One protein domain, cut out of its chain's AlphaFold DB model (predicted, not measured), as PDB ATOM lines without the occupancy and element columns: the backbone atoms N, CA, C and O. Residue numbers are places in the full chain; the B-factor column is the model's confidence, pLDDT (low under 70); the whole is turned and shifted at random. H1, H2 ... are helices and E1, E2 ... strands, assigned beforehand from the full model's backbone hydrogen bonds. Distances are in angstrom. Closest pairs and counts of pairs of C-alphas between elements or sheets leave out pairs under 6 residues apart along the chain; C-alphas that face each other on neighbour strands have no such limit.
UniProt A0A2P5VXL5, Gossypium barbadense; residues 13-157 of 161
ATOM      1  N   ARG A  13     195.975 186.066 212.262       56.28
ATOM      2  CA  ARG A  13     196.022 184.649 211.879       56.28
ATOM      3  C   ARG A  13     197.380 184.216 211.312       56.28
ATOM      4  O   ARG A  13     197.884 183.180 211.727       56.28
ATOM      5  N   LEU A  14     197.989 185.012 210.431       56.53
ATOM      6  CA  LEU A  14     199.312 184.735 209.852       56.53
ATOM      7  C   LEU A  14     200.407 184.865 210.914       56.53
ATOM      8  O   LEU A  14     201.275 184.009 211.013       56.53
ATOM      9  N   LYS A  15     200.314 185.884 211.777       61.22
ATOM     10  CA  LYS A  15     201.217 186.055 212.926       61.22
ATOM     11  C   LYS A  15     201.101 184.918 213.927       61.22
ATOM     12  O   LYS A  15     202.108 184.524 214.503       61.22
ATOM     13  N   ASN A  16     199.896 184.393 214.135       59.91
ATOM     14  CA  ASN A  16     199.704 183.205 214.957       59.91
ATOM     15  C   ASN A  16     200.313 181.971 214.283       59.91
ATOM     16  O   ASN A  16     201.018 181.235 214.958       59.91
ATOM     17  N   LEU A  17     200.109 181.770 212.976       61.62
ATOM     18  CA  LEU A  17     200.713 180.666 212.214       61.62
ATOM     19  C   LEU A  17     202.249 180.726 212.229       61.62
ATOM     20  O   LEU A  17     202.899 179.742 212.560       61.62
ATOM     21  N   MET A  18     202.838 181.895 211.976       61.44
ATOM     22  CA  MET A  18     204.291 182.110 212.031       61.44
ATOM     23  C   MET A  18     204.886 181.923 213.437       61.44
ATOM     24  O   MET A  18     206.078 181.673 213.554       61.44
ATOM     25  N   ASN A  19     204.084 182.049 214.503       63.34
ATOM     26  CA  ASN A  19     204.537 181.906 215.893       63.34
ATOM     27  C   ASN A  19     204.145 180.566 216.543       63.34
ATOM     28  O   ASN A  19     204.381 180.388 217.741       63.34
ATOM     29  N   GLN A  20     203.540 179.631 215.803       65.06
ATOM     30  CA  GLN A  20     203.234 178.300 216.333       65.06
ATOM     31  C   GLN A  20     204.528 177.515 216.586       65.06
ATOM     32  O   GLN A  20     205.461 177.541 215.790       65.06
ATOM     33  N   THR A  21     204.603 176.819 217.723       58.97
ATOM     34  CA  THR A  21     205.787 176.037 218.127       58.97
ATOM     35  C   THR A  21     206.083 174.886 217.179       58.97
ATOM     36  O   THR A  21     207.247 174.574 216.945       58.97
ATOM     37  N   ASP A  22     205.032 174.321 216.592       61.94
ATOM     38  CA  ASP A  22     205.105 173.217 215.632       61.94
ATOM     39  C   ASP A  22     205.640 173.693 214.266       61.94
ATOM     40  O   ASP A  22     205.945 172.888 213.396       61.94
ATOM     41  N   ASN A  23     205.833 175.012 214.119       64.50
ATOM     42  CA  ASN A  23     206.408 175.691 212.967       64.50
ATOM     43  C   ASN A  23     207.917 176.006 213.144       64.50
ATOM     44  O   ASN A  23     208.486 176.791 212.393       64.50
ATOM     45  N   ARG A  24     208.601 175.443 214.152       69.19
ATOM     46  CA  ARG A  24     210.039 175.717 214.389       69.19
ATOM     47  C   ARG A  24     210.996 174.758 213.695       69.19
ATOM     48  O   ARG A  24     212.173 175.068 213.569       69.19
ATOM     49  N   ILE A  25     210.527 173.579 213.302       70.38
ATOM     50  CA  ILE A  25     211.339 172.560 212.635       70.38
ATOM     51  C   ILE A  25     210.479 171.942 211.540       70.38
ATOM     52  O   ILE A  25     209.352 171.526 211.806       70.38
ATOM     53  N   CYS A  26     210.997 171.861 210.315       67.62
ATOM     54  CA  CYS A  26     210.323 171.112 209.261       67.62
ATOM     55  C   CYS A  26     210.326 169.619 209.614       67.62
ATOM     56  O   CYS A  26     211.393 169.034 209.785       67.62
ATOM     57  N   ALA A  27     209.149 168.996 209.687       67.44
ATOM     58  CA  ALA A  27     209.031 167.566 209.975       67.44
ATOM     59  C   ALA A  27     209.677 166.675 208.896       67.44
ATOM     60  O   ALA A  27     210.095 165.562 209.201       67.44
ATOM     61  N   ASP A  28     209.793 167.180 207.663       68.31
ATOM     62  CA  ASP A  28     210.275 166.403 206.520       68.31
ATOM     63  C   ASP A  28     211.803 166.456 206.367       68.31
ATOM     64  O   ASP A  28     212.437 165.440 206.086       68.31
ATOM     65  N   CYS A  29     212.408 167.638 206.527       66.88
ATOM     66  CA  CYS A  29     213.839 167.851 206.272       66.88
ATOM     67  C   CYS A  29     214.636 168.339 207.489       66.88
ATOM     68  O   CYS A  29     215.849 168.502 207.398       66.88
ATOM     69  N   GLY A  30     213.985 168.601 208.625       69.38
ATOM     70  CA  GLY A  30     214.650 169.094 209.832       69.38
ATOM     71  C   GLY A  30     215.111 170.555 209.766       69.38
ATOM     72  O   GLY A  30     215.762 171.014 210.703       69.38
ATOM     73  N   ALA A  31     214.776 171.296 208.702       69.12
ATOM     74  CA  ALA A  31     215.151 172.702 208.565       69.12
ATOM     75  C   ALA A  31     214.618 173.540 209.749       69.12
ATOM     76  O   ALA A  31     213.425 173.436 210.065       69.12
ATOM     77  N   PRO A  32     215.466 174.358 210.404       69.56
ATOM     78  CA  PRO A  32     215.042 175.238 211.485       69.56
ATOM     79  C   PRO A  32     214.268 176.450 210.956       69.56
ATOM     80  O   PRO A  32     214.623 177.026 209.930       69.56
ATOM     81  N   ASP A  33     213.217 176.823 211.684       69.56
ATOM     82  CA  ASP A  33     212.296 177.935 211.419       69.56
ATOM     83  C   ASP A  33     211.863 178.071 209.941       69.56
ATOM     84  O   ASP A  33     212.089 179.120 209.320       69.56
ATOM     85  N   PRO A  34     211.237 177.036 209.343       70.56
ATOM     86  CA  PRO A  34     210.801 177.109 207.954       70.56
ATOM     87  C   PRO A  34     209.799 178.247 207.752       70.56
ATOM     88  O   PRO A  34     208.976 178.566 208.611       70.56
ATOM     89  N   LYS A  35     209.834 178.862 206.572       75.75
ATOM     90  CA  LYS A  35     208.865 179.897 206.201       75.75
ATOM     91  C   LYS A  35     207.898 179.330 205.177       75.75
ATOM     92  O   LYS A  35     208.124 179.458 203.984       75.75
ATOM     93  N   TRP A  36     206.814 178.716 205.644       74.62
ATOM     94  CA  TRP A  36     205.724 178.214 204.784       74.62
ATOM     95  C   TRP A  36     204.722 179.290 204.376       74.62
ATOM     96  O   TRP A  36     203.808 179.058 203.588       74.62
ATOM     97  N   THR A  37     204.830 180.471 204.971       79.88
ATOM     98  CA  THR A  37     203.991 181.611 204.641       79.88
ATOM     99  C   THR A  37     204.830 182.864 204.775       79.88
ATOM    100  O   THR A  37     205.604 183.004 205.721       79.88
ATOM    101  N   ILE A  38     204.684 183.762 203.815       86.69
ATOM    102  CA  ILE A  38     205.431 185.010 203.693       86.69
ATOM    103  C   ILE A  38     204.461 186.110 203.276       86.69
ATOM    104  O   ILE A  38     203.392 185.837 202.736       86.69
ATOM    105  N   GLN A  39     204.825 187.351 203.568       86.44
ATOM    106  CA  GLN A  39     204.044 188.529 203.218       86.44
ATOM    107  C   GLN A  39     205.002 189.615 202.739       86.44
ATOM    108  O   GLN A  39     206.102 189.739 203.288       86.44
ATOM    109  N   THR A  40     204.579 190.383 201.744       88.69
ATOM    110  CA  THR A  40     205.304 191.569 201.287       88.69
ATOM    111  C   THR A  40     205.090 192.746 202.241       88.69
ATOM    112  O   THR A  40     204.255 192.688 203.159       88.69
ATOM    113  N   ALA A  41     205.822 193.842 202.042       88.94
ATOM    114  CA  ALA A  41     205.475 195.103 202.678       88.94
ATOM    115  C   ALA A  41     204.165 195.678 202.117       88.94
ATOM    116  O   ALA A  41     203.775 195.481 200.965       88.94
ATOM    117  N   VAL A  42     203.489 196.462 202.955       88.75
ATOM    118  CA  VAL A  42     202.294 197.209 202.557       88.75
ATOM    119  C   VAL A  42     202.716 198.481 201.827       88.75
ATOM    120  O   VAL A  42     203.398 199.333 202.404       88.75
ATOM    121  N   ILE A  43     202.244 198.654 200.594       88.44
ATOM    122  CA  ILE A  43     202.376 199.904 199.836       88.44
ATOM    123  C   ILE A  43     201.044 200.646 199.923       88.44
ATOM    124  O   ILE A  43     200.036 200.213 199.377       88.44
ATOM    125  N   LYS A  44     201.030 201.768 200.649       87.50
ATOM    126  CA  LYS A  44     199.799 202.520 200.920       87.50
ATOM    127  C   LYS A  44     199.344 203.322 199.705       87.50
ATOM    128  O   LYS A  44     200.168 203.912 199.010       87.50
ATOM    129  N   SER A  45     198.024 203.418 199.538       86.00
ATOM    130  CA  SER A  45     197.368 204.315 198.574       86.00
ATOM    131  C   SER A  45     197.844 204.125 197.127       86.00
ATOM    132  O   SER A  45     198.013 205.101 196.397       86.00
ATOM    133  N   ASN A  46     198.067 202.875 196.711       85.81
ATOM    134  CA  ASN A  46     198.489 202.544 195.354       85.81
ATOM    135  C   ASN A  46     197.811 201.253 194.866       85.81
ATOM    136  O   ASN A  46     197.986 200.204 195.472       85.81
ATOM    137  N   LEU A  47     197.085 201.334 193.748       86.88
ATOM    138  CA  LEU A  47     196.433 200.188 193.093       86.88
ATOM    139  C   LEU A  47     197.367 199.415 192.146       86.88
ATOM    140  O   LEU A  47     197.013 198.339 191.682       86.88
ATOM    141  N   ASN A  48     198.553 199.957 191.860       91.50
ATOM    142  CA  ASN A  48     199.597 199.333 191.043       91.50
ATOM    143  C   ASN A  48     200.913 199.283 191.845       91.50
ATOM    144  O   ASN A  48     201.890 199.960 191.497       91.50
ATOM    145  N   PRO A  49     200.927 198.581 192.992       92.31
ATOM    146  CA  PRO A  49     202.115 198.461 193.822       92.31
ATOM    147  C   PRO A  49     203.245 197.745 193.072       92.31
ATOM    148  O   PRO A  49     203.044 196.713 192.440       92.31
ATOM    149  N   VAL A  50     204.457 198.284 193.187       94.31
ATOM    150  CA  VAL A  50     205.691 197.623 192.749       94.31
ATOM    151  C   VAL A  50     206.493 197.311 194.002       94.31
ATOM    152  O   VAL A  50     207.091 198.211 194.588       94.31
ATOM    153  N   TRP A  51     206.460 196.051 194.436       92.12
ATOM    154  CA  TRP A  51     207.138 195.628 195.664       92.12
ATOM    155  C   TRP A  51     208.652 195.521 195.488       92.12
ATOM    156  O   TRP A  51     209.389 196.050 196.312       92.12
ATOM    157  N   ASN A  52     209.125 194.880 194.409       90.50
ATOM    158  CA  ASN A  52     210.548 194.563 194.206       90.50
ATOM    159  C   ASN A  52     211.194 193.916 195.447       90.50
ATOM    160  O   ASN A  52     212.329 194.223 195.810       90.50
ATOM    161  N   GLU A  53     210.443 193.038 196.111       89.50
ATOM    162  CA  GLU A  53     210.882 192.322 197.304       89.50
ATOM    163  C   GLU A  53     211.273 190.892 196.949       89.50
ATOM    164  O   GLU A  53     210.557 190.201 196.224       89.50
ATOM    165  N   GLU A  54     212.391 190.439 197.509       89.50
ATOM    166  CA  GLU A  54     212.799 189.041 197.464       89.50
ATOM    167  C   GLU A  54     212.355 188.355 198.756       89.50
ATOM    168  O   GLU A  54     212.732 188.755 199.862       89.50
ATOM    169  N   LEU A  55     211.523 187.326 198.618       88.69
ATOM    170  CA  LEU A  55     210.983 186.569 199.736       88.69
ATOM    171  C   LEU A  55     211.332 185.091 199.567       88.69
ATOM    172  O   LEU A  55     211.178 184.525 198.489       88.69
ATOM    173  N   MET A  56     211.762 184.456 200.657       88.06
ATOM    174  CA  MET A  56     212.119 183.037 200.674       88.06
ATOM    175  C   MET A  56     210.997 182.213 201.301       88.06
ATOM    176  O   MET A  56     210.653 182.413 202.471       88.06
ATOM    177  N   LEU A  57     210.456 181.282 200.516       87.38
ATOM    178  CA  LEU A  57     209.449 180.311 200.930       87.38
ATOM    179  C   LEU A  57     210.090 178.919 200.996       87.38
ATOM    180  O   LEU A  57     210.680 178.456 200.023       87.38
ATOM    181  N   SER A  58     209.961 178.243 202.134       85.31
ATOM    182  CA  SER A  58     210.412 176.859 202.289       85.31
ATOM    183  C   SER A  58     209.391 175.901 201.674       85.31
ATOM    184  O   SER A  58     208.209 175.958 202.014       85.31
ATOM    185  N   VAL A  59     209.850 174.994 200.808       84.44
ATOM    186  CA  VAL A  59     208.998 173.983 200.165       84.44
ATOM    187  C   VAL A  59     209.117 172.647 200.920       84.44
ATOM    188  O   VAL A  59     210.221 172.106 200.995       84.44
ATOM    189  N   PRO A  60     208.028 172.115 201.514       80.88
ATOM    190  CA  PRO A  60     208.029 170.803 202.173       80.88
ATOM    191  C   PRO A  60     208.115 169.654 201.153       80.88
ATOM    192  O   PRO A  60     207.924 169.878 199.959       80.88
ATOM    193  N   GLN A  61     208.354 168.412 201.600       76.44
ATOM    194  CA  GLN A  61     208.393 167.260 200.680       76.44
ATOM    195  C   GLN A  61     207.032 167.026 200.019       76.44
ATOM    196  O   GLN A  61     206.950 166.796 198.814       76.44
ATOM    197  N   ASN A  62     205.961 167.128 200.809       79.88
ATOM    198  CA  ASN A  62     204.591 167.088 200.313       79.88
ATOM    199  C   ASN A  62     204.111 168.518 200.064       79.88
ATOM    200  O   ASN A  62     203.490 169.137 200.931       79.88
ATOM    201  N   PHE A  63     204.432 169.055 198.890       84.62
ATOM    202  CA  PHE A  63     203.995 170.384 198.484       84.62
ATOM    203  C   PHE A  63     202.755 170.320 197.587       84.62
ATOM    204  O   PHE A  63     202.579 169.408 196.784       84.62
ATOM    205  N   GLY A  64     201.888 171.317 197.749       87.12
ATOM    206  CA  GLY A  64     200.819 171.627 196.807       87.12
ATOM    207  C   GLY A  64     201.115 172.937 196.073       87.12
ATOM    208  O   GLY A  64     202.229 173.463 196.174       87.12
ATOM    209  N   PRO A  65     200.120 173.494 195.367       90.81
ATOM    210  CA  PRO A  65     200.231 174.816 194.772       90.81
ATOM    211  C   PRO A  65     200.548 175.884 195.823       90.81
ATOM    212  O   PRO A  65     200.058 175.837 196.957       90.81
ATOM    213  N   VAL A  66     201.335 176.886 195.440       91.81
ATOM    214  CA  VAL A  66     201.550 178.069 196.277       91.81
ATOM    215  C   VAL A  66     200.336 178.974 196.136       91.81
ATOM    216  O   VAL A  66     200.048 179.475 195.049       91.81
ATOM    217  N   LYS A  67     199.630 179.196 197.245       92.50
ATOM    218  CA  LYS A  67     198.491 180.108 197.289       92.50
ATOM    219  C   LYS A  67     198.964 181.547 197.474       92.50
ATOM    220  O   LYS A  67     199.628 181.868 198.457       92.50
ATOM    221  N   LEU A  68     198.559 182.416 196.557       93.50
ATOM    222  CA  LEU A  68     198.766 183.853 196.615       93.50
ATOM    223  C   LEU A  68     197.430 184.538 196.906       93.50
ATOM    224  O   LEU A  68     196.430 184.259 196.248       93.50
ATOM    225  N   GLN A  69     197.415 185.459 197.869       91.81
ATOM    226  CA  GLN A  69     196.241 186.273 198.188       91.81
ATOM    227  C   GLN A  69     196.645 187.742 198.324       91.81
ATOM    228  O   GLN A  69     197.646 188.046 198.976       91.81
ATOM    229  N   VAL A  70     195.869 188.634 197.712       90.31
ATOM    230  CA  VAL A  70     196.038 190.088 197.830       90.31
ATOM    231  C   VAL A  70     195.001 190.621 198.799       90.31
ATOM    232  O   VAL A  70     193.851 190.187 198.783       90.31
ATOM    233  N   TYR A  71     195.409 191.571 199.629       88.69
ATOM    234  CA  TYR A  71     194.551 192.206 200.617       88.69
ATOM    235  C   TYR A  71     194.672 193.723 200.519       88.69
ATOM    236  O   TYR A  71     195.784 194.230 200.340       88.69
ATOM    237  N   ASP A  72     193.548 194.421 200.675       81.88
ATOM    238  CA  ASP A  72     193.557 195.855 200.953       81.88
ATOM    239  C   ASP A  72     193.909 196.051 202.425       81.88
ATOM    240  O   ASP A  72     193.309 195.433 203.306       81.88
ATOM    241  N   TYR A  73     194.924 196.869 202.692       79.25
ATOM    242  CA  TYR A  73     195.367 197.103 204.058       79.25
ATOM    243  C   TYR A  73     194.562 198.236 204.680       79.25
ATOM    244  O   TYR A  73     194.808 199.416 204.398       79.25
ATOM    245  N   ASP A  74     193.704 197.881 205.631       75.12
ATOM    246  CA  ASP A  74     192.888 198.835 206.358       75.12
ATOM    247  C   ASP A  74     193.402 199.054 207.780       75.12
ATOM    248  O   ASP A  74     193.710 198.145 208.548       75.12
ATOM    249  N   THR A  75     193.496 200.322 208.181       60.94
ATOM    250  CA  THR A  75     194.012 200.660 209.521       60.94
ATOM    251  C   THR A  75     192.963 200.455 210.621       60.94
ATOM    252  O   THR A  75     193.326 200.287 211.786       60.94
ATOM    253  N   PHE A  76     191.673 200.476 210.271       52.25
ATOM    254  CA  PHE A  76     190.561 200.487 211.229       52.25
ATOM    255  C   PHE A  76     189.480 199.421 210.962       52.25
ATOM    256  O   PHE A  76     188.567 199.284 211.778       52.25
ATOM    257  N   SER A  77     189.596 198.654 209.875       66.62
ATOM    258  CA  SER A  77     188.705 197.553 209.471       66.62
ATOM    259  C   SER A  77     189.483 196.238 209.357       66.62
ATOM    260  O   SER A  77     190.700 196.204 209.528       66.62
ATOM    261  N   ALA A  78     188.766 195.132 209.140       71.38
ATOM    262  CA  ALA A  78     189.402 193.907 208.671       71.38
ATOM    263  C   ALA A  78     189.853 194.106 207.219       71.38
ATOM    264  O   ALA A  78     189.101 194.680 206.443       71.38
ATOM    265  N   ASP A  79     191.049 193.625 206.884       76.12
ATOM    266  CA  ASP A  79     191.591 193.694 205.526       76.12
ATOM    267  C   ASP A  79     190.678 192.929 204.546       76.12
ATOM    268  O   ASP A  79     190.412 191.733 204.739       76.12
ATOM    269  N   ASP A  80     190.224 193.602 203.490       79.69
ATOM    270  CA  ASP A  80     189.371 193.009 202.459       79.69
ATOM    271  C   ASP A  80     190.215 192.250 201.425       79.69
ATOM    272  O   ASP A  80     191.288 192.692 201.011       79.69
ATOM    273  N   ILE A  81     189.743 191.077 200.992       86.38
ATOM    274  CA  ILE A  81     190.438 190.294 199.963       86.38
ATOM    275  C   ILE A  81     190.274 190.961 198.591       86.38
ATOM    276  O   ILE A  81     189.162 191.188 198.121       86.38
ATOM    277  N   MET A  82     191.394 191.225 197.921       88.44
ATOM    278  CA  MET A  82     191.462 191.826 196.583       88.44
ATOM    279  C   MET A  82     191.796 190.796 195.494       88.44
ATOM    280  O   MET A  82     192.315 191.130 194.433       88.44
ATOM    281  N   GLY A  83     191.504 189.528 195.765       91.75
ATOM    282  CA  GLY A  83     191.692 188.416 194.845       91.75
ATOM    283  C   GLY A  83     192.791 187.443 195.258       91.75
ATOM    284  O   GLY A  83     193.585 187.675 196.173       91.75
ATOM    285  N   GLU A  84     192.805 186.308 194.572       93.75
ATOM    286  CA  GLU A  84     193.729 185.209 194.839       93.75
ATOM    287  C   GLU A  84     194.149 184.486 193.558       93.75
ATOM    288  O   GLU A  84     193.483 184.571 192.527       93.75
ATOM    289  N   ALA A  85     195.270 183.779 193.623       95.44
ATOM    290  CA  ALA A  85     195.758 182.918 192.556       95.44
ATOM    291  C   ALA A  85     196.540 181.743 193.154       95.44
ATOM    292  O   ALA A  85     197.050 181.824 194.271       95.44
ATOM    293  N   GLU A  86     196.657 180.659 192.398       95.69
ATOM    294  CA  GLU A  86     197.505 179.523 192.751       95.69
ATOM    295  C   GLU A  86     198.628 179.380 191.733       95.69
ATOM    296  O   GLU A  86     198.433 179.627 190.541       95.69
ATOM    297  N   ILE A  87     199.803 178.987 192.216       95.25
ATOM    298  CA  ILE A  87     201.002 178.782 191.411       95.25
ATOM    299  C   ILE A  87     201.415 177.322 191.524       95.25
ATOM    300  O   ILE A  87     201.751 176.854 192.615       95.25
ATOM    301  N   ASP A  88     201.418 176.612 190.400       94.62
ATOM    302  CA  ASP A  88     201.982 175.269 190.345       94.62
ATOM    303  C   ASP A  88     203.509 175.356 190.244       94.62
ATOM    304  O   ASP A  88     204.069 175.761 189.222       94.62
ATOM    305  N   ILE A  89     204.187 174.985 191.330       94.19
ATOM    306  CA  ILE A  89     205.651 174.968 191.419       94.19
ATOM    307  C   ILE A  89     206.251 173.626 190.984       94.19
ATOM    308  O   ILE A  89     207.474 173.501 190.891       94.19
ATOM    309  N   GLN A  90     205.429 172.617 190.681       93.25
ATOM    310  CA  GLN A  90     205.919 171.304 190.271       93.25
ATOM    311  C   GLN A  90     206.771 171.357 188.988       93.25
ATOM    312  O   GLN A  90     207.824 170.708 188.977       93.25
ATOM    313  N   PRO A  91     206.415 172.126 187.933       93.19
ATOM    314  CA  PRO A  91     207.259 172.257 186.745       93.19
ATOM    315  C   PRO A  91     208.633 172.859 187.058       93.19
ATOM    316  O   PRO A  91     209.636 172.369 186.547       93.19
ATOM    317  N   LEU A  92     208.695 173.869 187.934       94.44
ATOM    318  CA  LEU A  92     209.947 174.494 188.372       94.44
ATOM    319  C   LEU A  92     210.853 173.489 189.081       94.44
ATOM    320  O   LEU A  92     212.015 173.331 188.710       94.44
ATOM    321  N   ILE A  93     210.304 172.796 190.081       91.94
ATOM    322  CA  ILE A  93     211.047 171.862 190.931       91.94
ATOM    323  C   ILE A  93     211.517 170.656 190.123       91.94
ATOM    324  O   ILE A  93     212.684 170.283 190.192       91.94
ATOM    325  N   THR A  94     210.629 170.071 189.314       91.88
ATOM    326  CA  THR A  94     210.964 168.903 188.489       91.88
ATOM    327  C   THR A  94     212.065 169.252 187.494       91.88
ATOM    328  O   THR A  94     213.039 168.509 187.374       91.88
ATOM    329  N   SER A  95     211.961 170.403 186.820       92.06
ATOM    330  CA  SER A  95     213.023 170.881 185.937       92.06
ATOM    331  C   SER A  95     214.320 171.133 186.708       92.06
ATOM    332  O   SER A  95     215.364 170.682 186.262       92.06
ATOM    333  N   ALA A  96     214.293 171.769 187.880       90.19
ATOM    334  CA  ALA A  96     215.511 171.988 188.661       90.19
ATOM    335  C   ALA A  96     216.203 170.670 189.062       90.19
ATOM    336  O   ALA A  96     217.410 170.520 188.883       90.19
ATOM    337  N   MET A  97     215.436 169.684 189.534       88.62
ATOM    338  CA  MET A  97     215.959 168.379 189.953       88.62
ATOM    339  C   MET A  97     216.585 167.584 188.802       88.62
ATOM    340  O   MET A  97     217.585 166.903 189.009       88.62
ATOM    341  N   VAL A  98     216.017 167.664 187.594       89.88
ATOM    342  CA  VAL A  98     216.546 166.957 186.412       89.88
ATOM    343  C   VAL A  98     217.924 167.481 186.006       89.88
ATOM    344  O   VAL A  98     218.764 166.696 185.570       89.88
ATOM    345  N   TYR A  99     218.159 168.788 186.142       86.38
ATOM    346  CA  TYR A  99     219.422 169.410 185.735       86.38
ATOM    347  C   TYR A  99     220.464 169.429 186.862       86.38
ATOM    348  O   TYR A  99     221.653 169.521 186.575       86.38
ATOM    349  N   GLY A 100     220.054 169.247 188.122       85.00
ATOM    350  CA  GLY A 100     220.963 169.064 189.252       85.00
ATOM    351  C   GLY A 100     221.730 170.340 189.589       85.00
ATOM    352  O   GLY A 100     221.228 171.154 190.358       85.00
ATOM    353  N   ASP A 101     222.929 170.494 189.020       87.00
ATOM    354  CA  ASP A 101     223.783 171.673 189.190       87.00
ATOM    355  C   ASP A 101     223.587 172.664 188.021       87.00
ATOM    356  O   ASP A 101     224.171 172.482 186.944       87.00
ATOM    357  N   PRO A 102     222.752 173.708 188.191       86.62
ATOM    358  CA  PRO A 102     222.487 174.682 187.138       86.62
ATOM    359  C   PRO A 102     223.712 175.522 186.751       86.62
ATOM    360  O   PRO A 102     223.711 176.068 185.647       86.62
ATOM    361  N   GLU A 103     224.761 175.611 187.581       88.94
ATOM    362  CA  GLU A 103     225.976 176.378 187.260       88.94
ATOM    363  C   GLU A 103     226.770 175.765 186.098       88.94
ATOM    364  O   GLU A 103     227.518 176.461 185.407       88.94
ATOM    365  N   MET A 104     226.569 174.473 185.825       89.62
ATOM    366  CA  MET A 104     227.228 173.770 184.723       89.62
ATOM    367  C   MET A 104     226.624 174.071 183.343       89.62
ATOM    368  O   MET A 104     227.199 173.675 182.324       89.62
ATOM    369  N   PHE A 105     225.472 174.744 183.279       89.44
ATOM    370  CA  PHE A 105     224.726 174.960 182.042       89.44
ATOM    371  C   PHE A 105     224.729 176.430 181.617       89.44
ATOM    372  O   PHE A 105     224.610 177.350 182.423       89.44
ATOM    373  N   SER A 106     224.818 176.661 180.305       91.88
ATOM    374  CA  SER A 106     224.562 177.981 179.726       91.88
ATOM    375  C   SER A 106     223.077 178.330 179.782       91.88
ATOM    376  O   SER A 106     222.233 177.440 179.881       91.88
ATOM    377  N   ASN A 107     222.753 179.612 179.601       95.19
ATOM    378  CA  ASN A 107     221.370 180.079 179.582       95.19
ATOM    379  C   ASN A 107     220.510 179.269 178.596       95.19
ATOM    380  O   ASN A 107     220.798 179.233 177.398       95.19
ATOM    381  N   MET A 108     219.463 178.615 179.102       95.06
ATOM    382  CA  MET A 108     218.599 177.741 178.307       95.06
ATOM    383  C   MET A 108     217.216 177.575 178.934       95.06
ATOM    384  O   MET A 108     217.051 177.686 180.147       95.06
ATOM    385  N   GLN A 109     216.232 177.233 178.104       95.81
ATOM    386  CA  GLN A 109     214.913 176.817 178.566       95.81
ATOM    387  C   GLN A 109     214.938 175.346 178.991       95.81
ATOM    388  O   GLN A 109     215.337 174.481 178.212       95.81
ATOM    389  N   ILE A 110     214.459 175.064 180.204       95.38
ATOM    390  CA  ILE A 110     214.461 173.718 180.806       95.38
ATOM    391  C   ILE A 110     213.062 173.186 181.133       95.38
ATOM    392  O   ILE A 110     212.905 172.019 181.497       95.38
ATOM    393  N   GLY A 111     212.038 174.032 181.028       95.06
ATOM    394  CA  GLY A 111     210.670 173.663 181.359       95.06
ATOM    395  C   GLY A 111     209.666 174.754 181.020       95.06
ATOM    396  O   GLY A 111     210.019 175.834 180.536       95.06
ATOM    397  N   LYS A 112     208.391 174.448 181.252       96.00
ATOM    398  CA  LYS A 112     207.289 175.406 181.148       96.00
ATOM    399  C   LYS A 112     206.074 174.942 181.946       96.00
ATOM    400  O   LYS A 112     205.775 173.749 181.972       96.00
ATOM    401  N   TRP A 113     205.351 175.892 182.520       97.25
ATOM    402  CA  TRP A 113     203.995 175.723 183.020       97.25
ATOM    403  C   TRP A 113     203.032 176.340 182.001       97.25
ATOM    404  O   TRP A 113     203.063 177.541 181.742       97.25
ATOM    405  N   LEU A 114     202.242 175.485 181.350       97.50
ATOM    406  CA  LEU A 114     201.375 175.883 180.244       97.50
ATOM    407  C   LEU A 114     200.126 176.598 180.745       97.50
ATOM    408  O   LEU A 114     199.446 176.114 181.656       97.50
ATOM    409  N   LYS A 115     199.777 177.699 180.088       97.75
ATOM    410  CA  LYS A 115     198.511 178.379 180.320       97.75
ATOM    411  C   LYS A 115     197.360 177.470 179.898       97.75
ATOM    412  O   LYS A 115     197.337 176.941 178.785       97.75
ATOM    413  N   SER A 116     196.375 177.313 180.775       96.81
ATOM    414  CA  SER A 116     195.173 176.516 180.515       96.81
ATOM    415  C   SER A 116     193.913 177.305 180.879       96.81
ATOM    416  O   SER A 116     193.972 178.509 181.128       96.81
ATOM    417  N   GLN A 117     192.745 176.665 180.805       94.62
ATOM    418  CA  GLN A 117     191.495 177.252 181.305       94.62
ATOM    419  C   GLN A 117     191.340 177.078 182.822       94.62
ATOM    420  O   GLN A 117     190.567 177.806 183.434       94.62
ATOM    421  N   ASP A 118     192.100 176.152 183.409       94.56
ATOM    422  CA  ASP A 118     191.976 175.733 184.807       94.56
ATOM    423  C   ASP A 118     193.047 176.367 185.709       94.56
ATOM    424  O   ASP A 118     193.132 176.046 186.891       94.56
ATOM    425  N   ASN A 119     193.892 177.245 185.163       96.00
ATOM    426  CA  ASN A 119     194.902 177.972 185.924       96.00
ATOM    427  C   ASN A 119     194.795 179.487 185.729       96.00
ATOM    428  O   ASN A 119     194.135 179.989 184.822       96.00
ATOM    429  N   ALA A 120     195.460 180.221 186.620       97.00
ATOM    430  CA  ALA A 120     195.432 181.679 186.655       97.00
ATOM    431  C   ALA A 120     196.448 182.342 185.703       97.00
ATOM    432  O   ALA A 120     196.597 183.561 185.740       97.00
ATOM    433  N   LEU A 121     197.165 181.576 184.872       98.25
ATOM    434  CA  LEU A 121     198.199 182.117 183.992       98.25
ATOM    435  C   LEU A 121     197.610 183.037 182.914       98.25
ATOM    436  O   LEU A 121     196.634 182.700 182.237       98.25
ATOM    437  N   ILE A 122     198.262 184.181 182.710       98.00
ATOM    438  CA  ILE A 122     197.985 185.082 181.581       98.00
ATOM    439  C   ILE A 122     198.592 184.503 180.292       98.00
ATOM    440  O   ILE A 122     197.960 184.529 179.235       98.00
ATOM    441  N   GLU A 123     199.784 183.914 180.399       97.62
ATOM    442  CA  GLU A 123     200.555 183.309 179.311       97.62
ATOM    443  C   GLU A 123     201.382 182.111 179.807       97.62
ATOM    444  O   GLU A 123     201.475 181.870 181.012       97.62
ATOM    445  N   ASP A 124     201.967 181.344 178.881       98.06
ATOM    446  CA  ASP A 124     202.855 180.230 179.227       98.06
ATOM    447  C   ASP A 124     204.036 180.729 180.069       98.06
ATOM    448  O   ASP A 124     204.795 181.608 179.662       98.06
ATOM    449  N   SER A 125     204.235 180.119 181.233       97.81
ATOM    450  CA  SER A 125     205.308 180.479 182.151       97.81
ATOM    451  C   SER A 125     206.530 179.599 181.897       97.81
ATOM    452  O   SER A 125     206.484 178.380 182.056       97.81
ATOM    453  N   ILE A 126     207.636 180.207 181.474       96.81
ATOM    454  CA  ILE A 126     208.843 179.486 181.059       96.81
ATOM    455  C   ILE A 126     209.804 179.319 182.239       96.81
ATOM    456  O   ILE A 126     210.078 180.280 182.959       96.81
ATOM    457  N   VAL A 127     210.358 178.112 182.391       97.00
ATOM    458  CA  VAL A 127     211.447 177.817 183.332       97.00
ATOM    459  C   VAL A 127     212.769 177.819 182.569       97.00
ATOM    460  O   VAL A 127     212.943 177.054 181.615       97.00
ATOM    461  N   ASN A 128     213.702 178.662 182.998       96.44
ATOM    462  CA  ASN A 128     215.010 178.838 182.381       96.44
ATOM    463  C   ASN A 128     216.132 178.643 183.400       96.44
ATOM    464  O   ASN A 128     215.976 178.975 184.573       96.44
ATOM    465  N   ILE A 129     217.288 178.191 182.928       96.12
ATOM    466  CA  ILE A 129     218.563 178.446 183.600       96.12
ATOM    467  C   ILE A 129     219.059 179.794 183.085       96.12
ATOM    468  O   ILE A 129     219.139 179.991 181.872       96.12
ATOM    469  N   ILE A 130     219.342 180.729 183.987       94.81
ATOM    470  CA  ILE A 130     219.924 182.036 183.671       94.81
ATOM    471  C   ILE A 130     220.992 182.333 184.720       94.81
ATOM    472  O   ILE A 130     220.670 182.410 185.906       94.81
ATOM    473  N   ASP A 131     222.237 182.506 184.275       92.81
ATOM    474  CA  ASP A 131     223.394 182.803 185.130       92.81
ATOM    475  C   ASP A 131     223.558 181.783 186.272       92.81
ATOM    476  O   ASP A 131     223.665 182.143 187.442       92.81
ATOM    477  N   GLY A 132     223.492 180.492 185.929       90.31
ATOM    478  CA  GLY A 132     223.613 179.393 186.891       90.31
ATOM    479  C   GLY A 132     222.422 179.236 187.841       90.31
ATOM    480  O   GLY A 132     222.498 178.469 188.789       90.31
ATOM    481  N   LYS A 133     221.306 179.940 187.614       92.75
ATOM    482  CA  LYS A 133     220.121 179.901 188.485       92.75
ATOM    483  C   LYS A 133     218.891 179.425 187.736       92.75
ATOM    484  O   LYS A 133     218.621 179.881 186.625       92.75
ATOM    485  N   VAL A 134     218.101 178.563 188.370       95.19
ATOM    486  CA  VAL A 134     216.811 178.129 187.826       95.19
ATOM    487  C   VAL A 134     215.748 179.172 188.164       95.19
ATOM    488  O   VAL A 134     215.417 179.383 189.331       95.19
ATOM    489  N   LYS A 135     215.216 179.827 187.133       96.06
ATOM    490  CA  LYS A 135     214.291 180.958 187.237       96.06
ATOM    491  C   LYS A 135     213.035 180.734 186.403       96.06
ATOM    492  O   LYS A 135     213.109 180.249 185.275       96.06
ATOM    493  N   GLN A 136     211.889 181.159 186.923       97.12
ATOM    494  CA  GLN A 136     210.604 181.113 186.224       97.12
ATOM    495  C   GLN A 136     209.880 182.452 186.350       97.12
ATOM    496  O   GLN A 136     209.680 182.951 187.454       97.12
ATOM    497  N   GLN A 137     209.476 183.034 185.222       95.12
ATOM    498  CA  GLN A 137     208.625 184.227 185.208       95.12
ATOM    499  C   GLN A 137     207.157 183.813 185.225       95.12
ATOM    500  O   GLN A 137     206.756 182.936 184.458       95.12
ATOM    501  N   VAL A 138     206.365 184.426 186.099       97.44
ATOM    502  CA  VAL A 138     204.967 184.061 186.331       97.44
ATOM    503  C   VAL A 138     204.105 185.322 186.270       97.44
ATOM    504  O   VAL A 138     204.313 186.260 187.040       97.44
ATOM    505  N   SER A 139     203.124 185.311 185.367       97.81
ATOM    506  CA  SER A 139     202.135 186.375 185.178       97.81
ATOM    507  C   SER A 139     200.744 185.793 185.422       97.81
ATOM    508  O   SER A 139     200.320 184.877 184.709       97.81
ATOM    509  N   LEU A 140     200.043 186.287 186.440       97.94
ATOM    510  CA  LEU A 140     198.780 185.728 186.922       97.94
ATOM    511  C   LEU A 140     197.667 186.757 186.842       97.94
ATOM    512  O   LEU A 140     197.846 187.905 187.240       97.94
ATOM    513  N   LYS A 141     196.488 186.306 186.429       97.81
ATOM    514  CA  LYS A 141     195.242 187.041 186.604       97.81
ATOM    515  C   LYS A 141     194.606 186.629 187.926       97.81
ATOM    516  O   LYS A 141     194.365 185.438 188.150       97.81
ATOM    517  N   LEU A 142     194.309 187.599 188.783       95.94
ATOM    518  CA  LEU A 142     193.644 187.334 190.056       95.94
ATOM    519  C   LEU A 142     192.218 186.819 189.832       95.94
ATOM    520  O   LEU A 142     191.490 187.287 188.954       95.94
ATOM    521  N   GLN A 143     191.839 185.838 190.643       95.88
ATOM    522  CA  GLN A 143     190.513 185.234 190.689       95.88
ATOM    523  C   GLN A 143     189.709 185.829 191.847       95.88
ATOM    524  O   GLN A 143     190.278 186.400 192.779       95.88
ATOM    525  N   ASN A 144     188.383 185.667 191.804       93.31
ATOM    526  CA  ASN A 144     187.458 186.161 192.834       93.31
ATOM    527  C   ASN A 144     187.531 187.685 193.065       93.31
ATOM    528  O   ASN A 144     187.221 188.170 194.150       93.31
ATOM    529  N   VAL A 145     187.921 188.439 192.035       93.44
ATOM    530  CA  VAL A 145     187.983 189.906 192.017       93.44
ATOM    531  C   VAL A 145     187.614 190.422 190.621       93.44
ATOM    532  O   VAL A 145     187.720 189.685 189.639       93.44
ATOM    533  N   GLU A 146     187.164 191.674 190.515       91.19
ATOM    534  CA  GLU A 146     186.775 192.280 189.231       91.19
ATOM    535  C   GLU A 146     187.955 192.423 188.260       91.19
ATOM    536  O   GLU A 146     187.825 192.180 187.058       91.19
ATOM    537  N   CYS A 147     189.114 192.824 188.779       92.62
ATOM    538  CA  CYS A 147     190.344 192.987 188.020       92.62
ATOM    539  C   CYS A 147     191.562 192.889 188.940       92.62
ATOM    540  O   CYS A 147     191.457 193.061 190.153       92.62
ATOM    541  N   GLY A 148     192.720 192.613 188.349       94.25
ATOM    542  CA  GLY A 148     193.978 192.520 189.071       94.25
ATOM    543  C   GLY A 148     194.897 191.490 188.439       94.25
ATOM    544  O   GLY A 148     194.471 190.399 188.055       94.25
ATOM    545  N   GLU A 149     196.163 191.856 188.322       97.19
ATOM    546  CA  GLU A 149     197.205 191.016 187.756       97.19
ATOM    547  C   GLU A 149     198.432 191.077 188.652       97.19
ATOM    548  O   GLU A 149     198.692 192.095 189.301       97.19
ATOM    549  N   ILE A 150     199.184 189.983 188.693       96.06
ATOM    550  CA  ILE A 150     200.425 189.893 189.452       96.06
ATOM    551  C   ILE A 150     201.522 189.339 188.573       96.06
ATOM    552  O   ILE A 150     201.346 188.339 187.881       96.06
ATOM    553  N   TYR A 151     202.677 189.979 188.690       97.00
ATOM    554  CA  TYR A 151     203.896 189.632 187.989       97.00
ATOM    555  C   TYR A 151     204.968 189.332 189.027       97.00
ATOM    556  O   TYR A 151     205.248 190.163 189.894       97.00
ATOM    557  N   LEU A 152     205.552 188.142 188.956       95.94
ATOM    558  CA  LEU A 152     206.614 187.725 189.865       95.94
ATOM    559  C   LEU A 152     207.612 186.799 189.173       95.94
ATOM    560  O   LEU A 152     207.354 186.235 188.108       95.94
ATOM    561  N   GLN A 153     208.765 186.640 189.810       96.75
ATOM    562  CA  GLN A 153     209.788 185.688 189.415       96.75
ATOM    563  C   GLN A 153     210.011 184.704 190.556       96.75
ATOM    564  O   GLN A 153     210.176 185.106 191.705       96.75
ATOM    565  N   LEU A 154     210.030 183.419 190.225       96.31
ATOM    566  CA  LEU A 154     210.462 182.363 191.127       96.31
ATOM    567  C   LEU A 154     211.919 182.020 190.832       96.31
ATOM    568  O   LEU A 154     212.309 181.919 189.667       96.31
ATOM    569  N   GLU A 155     212.696 181.808 191.886       94.81
ATOM    570  CA  GLU A 155     214.048 181.257 191.834       94.81
ATOM    571  C   GLU A 155     214.081 180.002 192.708       94.81
ATOM    572  O   GLU A 155     213.643 180.034 193.860       94.81
ATOM    573  N   TRP A 156     214.549 178.885 192.149       92.81
ATOM    574  CA  TRP A 156     214.734 177.661 192.923       92.81
ATOM    575  C   TRP A 156     216.110 177.660 193.584       92.81
ATOM    576  O   TRP A 156     217.131 177.760 192.901       92.81
ATOM    577  N   LEU A 157     216.116 177.500 194.905       88.56
ATOM    578  CA  LEU A 157     217.319 177.376 195.718       88.56
ATOM    579  C   LEU A 157     217.341 175.974 196.338       88.56
ATOM    580  O   LEU A 157     216.496 175.686 197.193       88.56
TER     581      LEU A 157
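AT A GLANCE: This is residues 13 to 157 of the 161 residues of a protein of Gossypium barbadense (UniProt A0A2P5VXL5). Picture a strongly twisted sheet of four strands, E3 to E6, with H2 along one face, and a hairpin of E1 and E2 on that same side, near the other end of E5 and E6. H1 lies well off to one side, and a long stretch with no named element, residues 19 to 65, joins it to E1. The printed part has 145 residues, with two named helices and six named strands in the order H1 E1 E2 H2 E3 E4 E5 E6; under half of the residues are in named elements, and the class is mixed, helices and strands. The larger sheet runs E3 - E4 - E5 - E6 and the smaller E1 - E2, both antiparallel. The whole is compact, with a radius of gyration of the C-alphas of 16.8 A and spans of 52 by 38 by 27 A.

IN THESE COORDINATES: Find C-alpha 13 at (196.022, 184.649, 211.879); there H1 begins, residues 13 to 18, 8.7 A long. After the long link look for E1, residues 66 to 71, 16.4 A, and E2, residues 81 to 87, 17.8 A. H2, residues 90 to 99, starts at C-alpha 90, (205.919, 171.304, 190.271), and is 14.4 A long. Then come E3, residues 108 to 113, 15.5 A; E4, residues 125 to 130, 14.8 A; E5, residues 133 to 141, 26.0 A; and E6, residues 149 to 156, 22.6 A, ending at C-alpha 156, (214.734, 177.661, 192.923).

HOW THE PARTS SIT: Begin with E3, E4, E5 and E6, a meander, each strand the antiparallel neighbour of the one before; E3 and E6 are the edge strands. In the hairpin of E3 and E4, N 113 and O 125 are 2.8 A apart; in that of E4 and E5, N 128 and O 135 are 2.8 A apart; in that of E5 and E6, N 140 and O 150 are 2.8 A apart, each within hydrogen-bond range. H2 is on this sheet, at a height over the sheet of 8.3 A, and the two form two layers, a helix on one face of a sheet. H2 lies over E4 and only just over E5, on which 3 of its C-alphas fall. It runs along the strands, at 26 degrees to E4 on the local plane. The closest C-alphas of H2 and E3 are those of Ser 95 and Gly 111, 5.9 A apart. E1 and E2 form a hairpin, where N 68 and O 85 are 2.8 A apart, within hydrogen-bond range. The closest C-alphas of E2 and E5 are those of Ala 85 and Leu 140, 7.0 A apart, and E2 and E6 are near each other, with 5 pairs of C-alphas within 10 A. H1 is not on the larger sheet and is apart from H2 and E2. In H1 and H2 every O i to N i+4 pair is within hydrogen-bond range.

THE WHOLE: The two C-alphas farthest apart are those of Phe 76 and Met 104, at 52.5 A. The printed part has no cut; the links H1 to E1 and E3 to E4 are long. The mean pLDDT of the printed part is 86.5, and the model's confidence is under 70 at residues 13 to 24, 26 to 33 and 75 to 77.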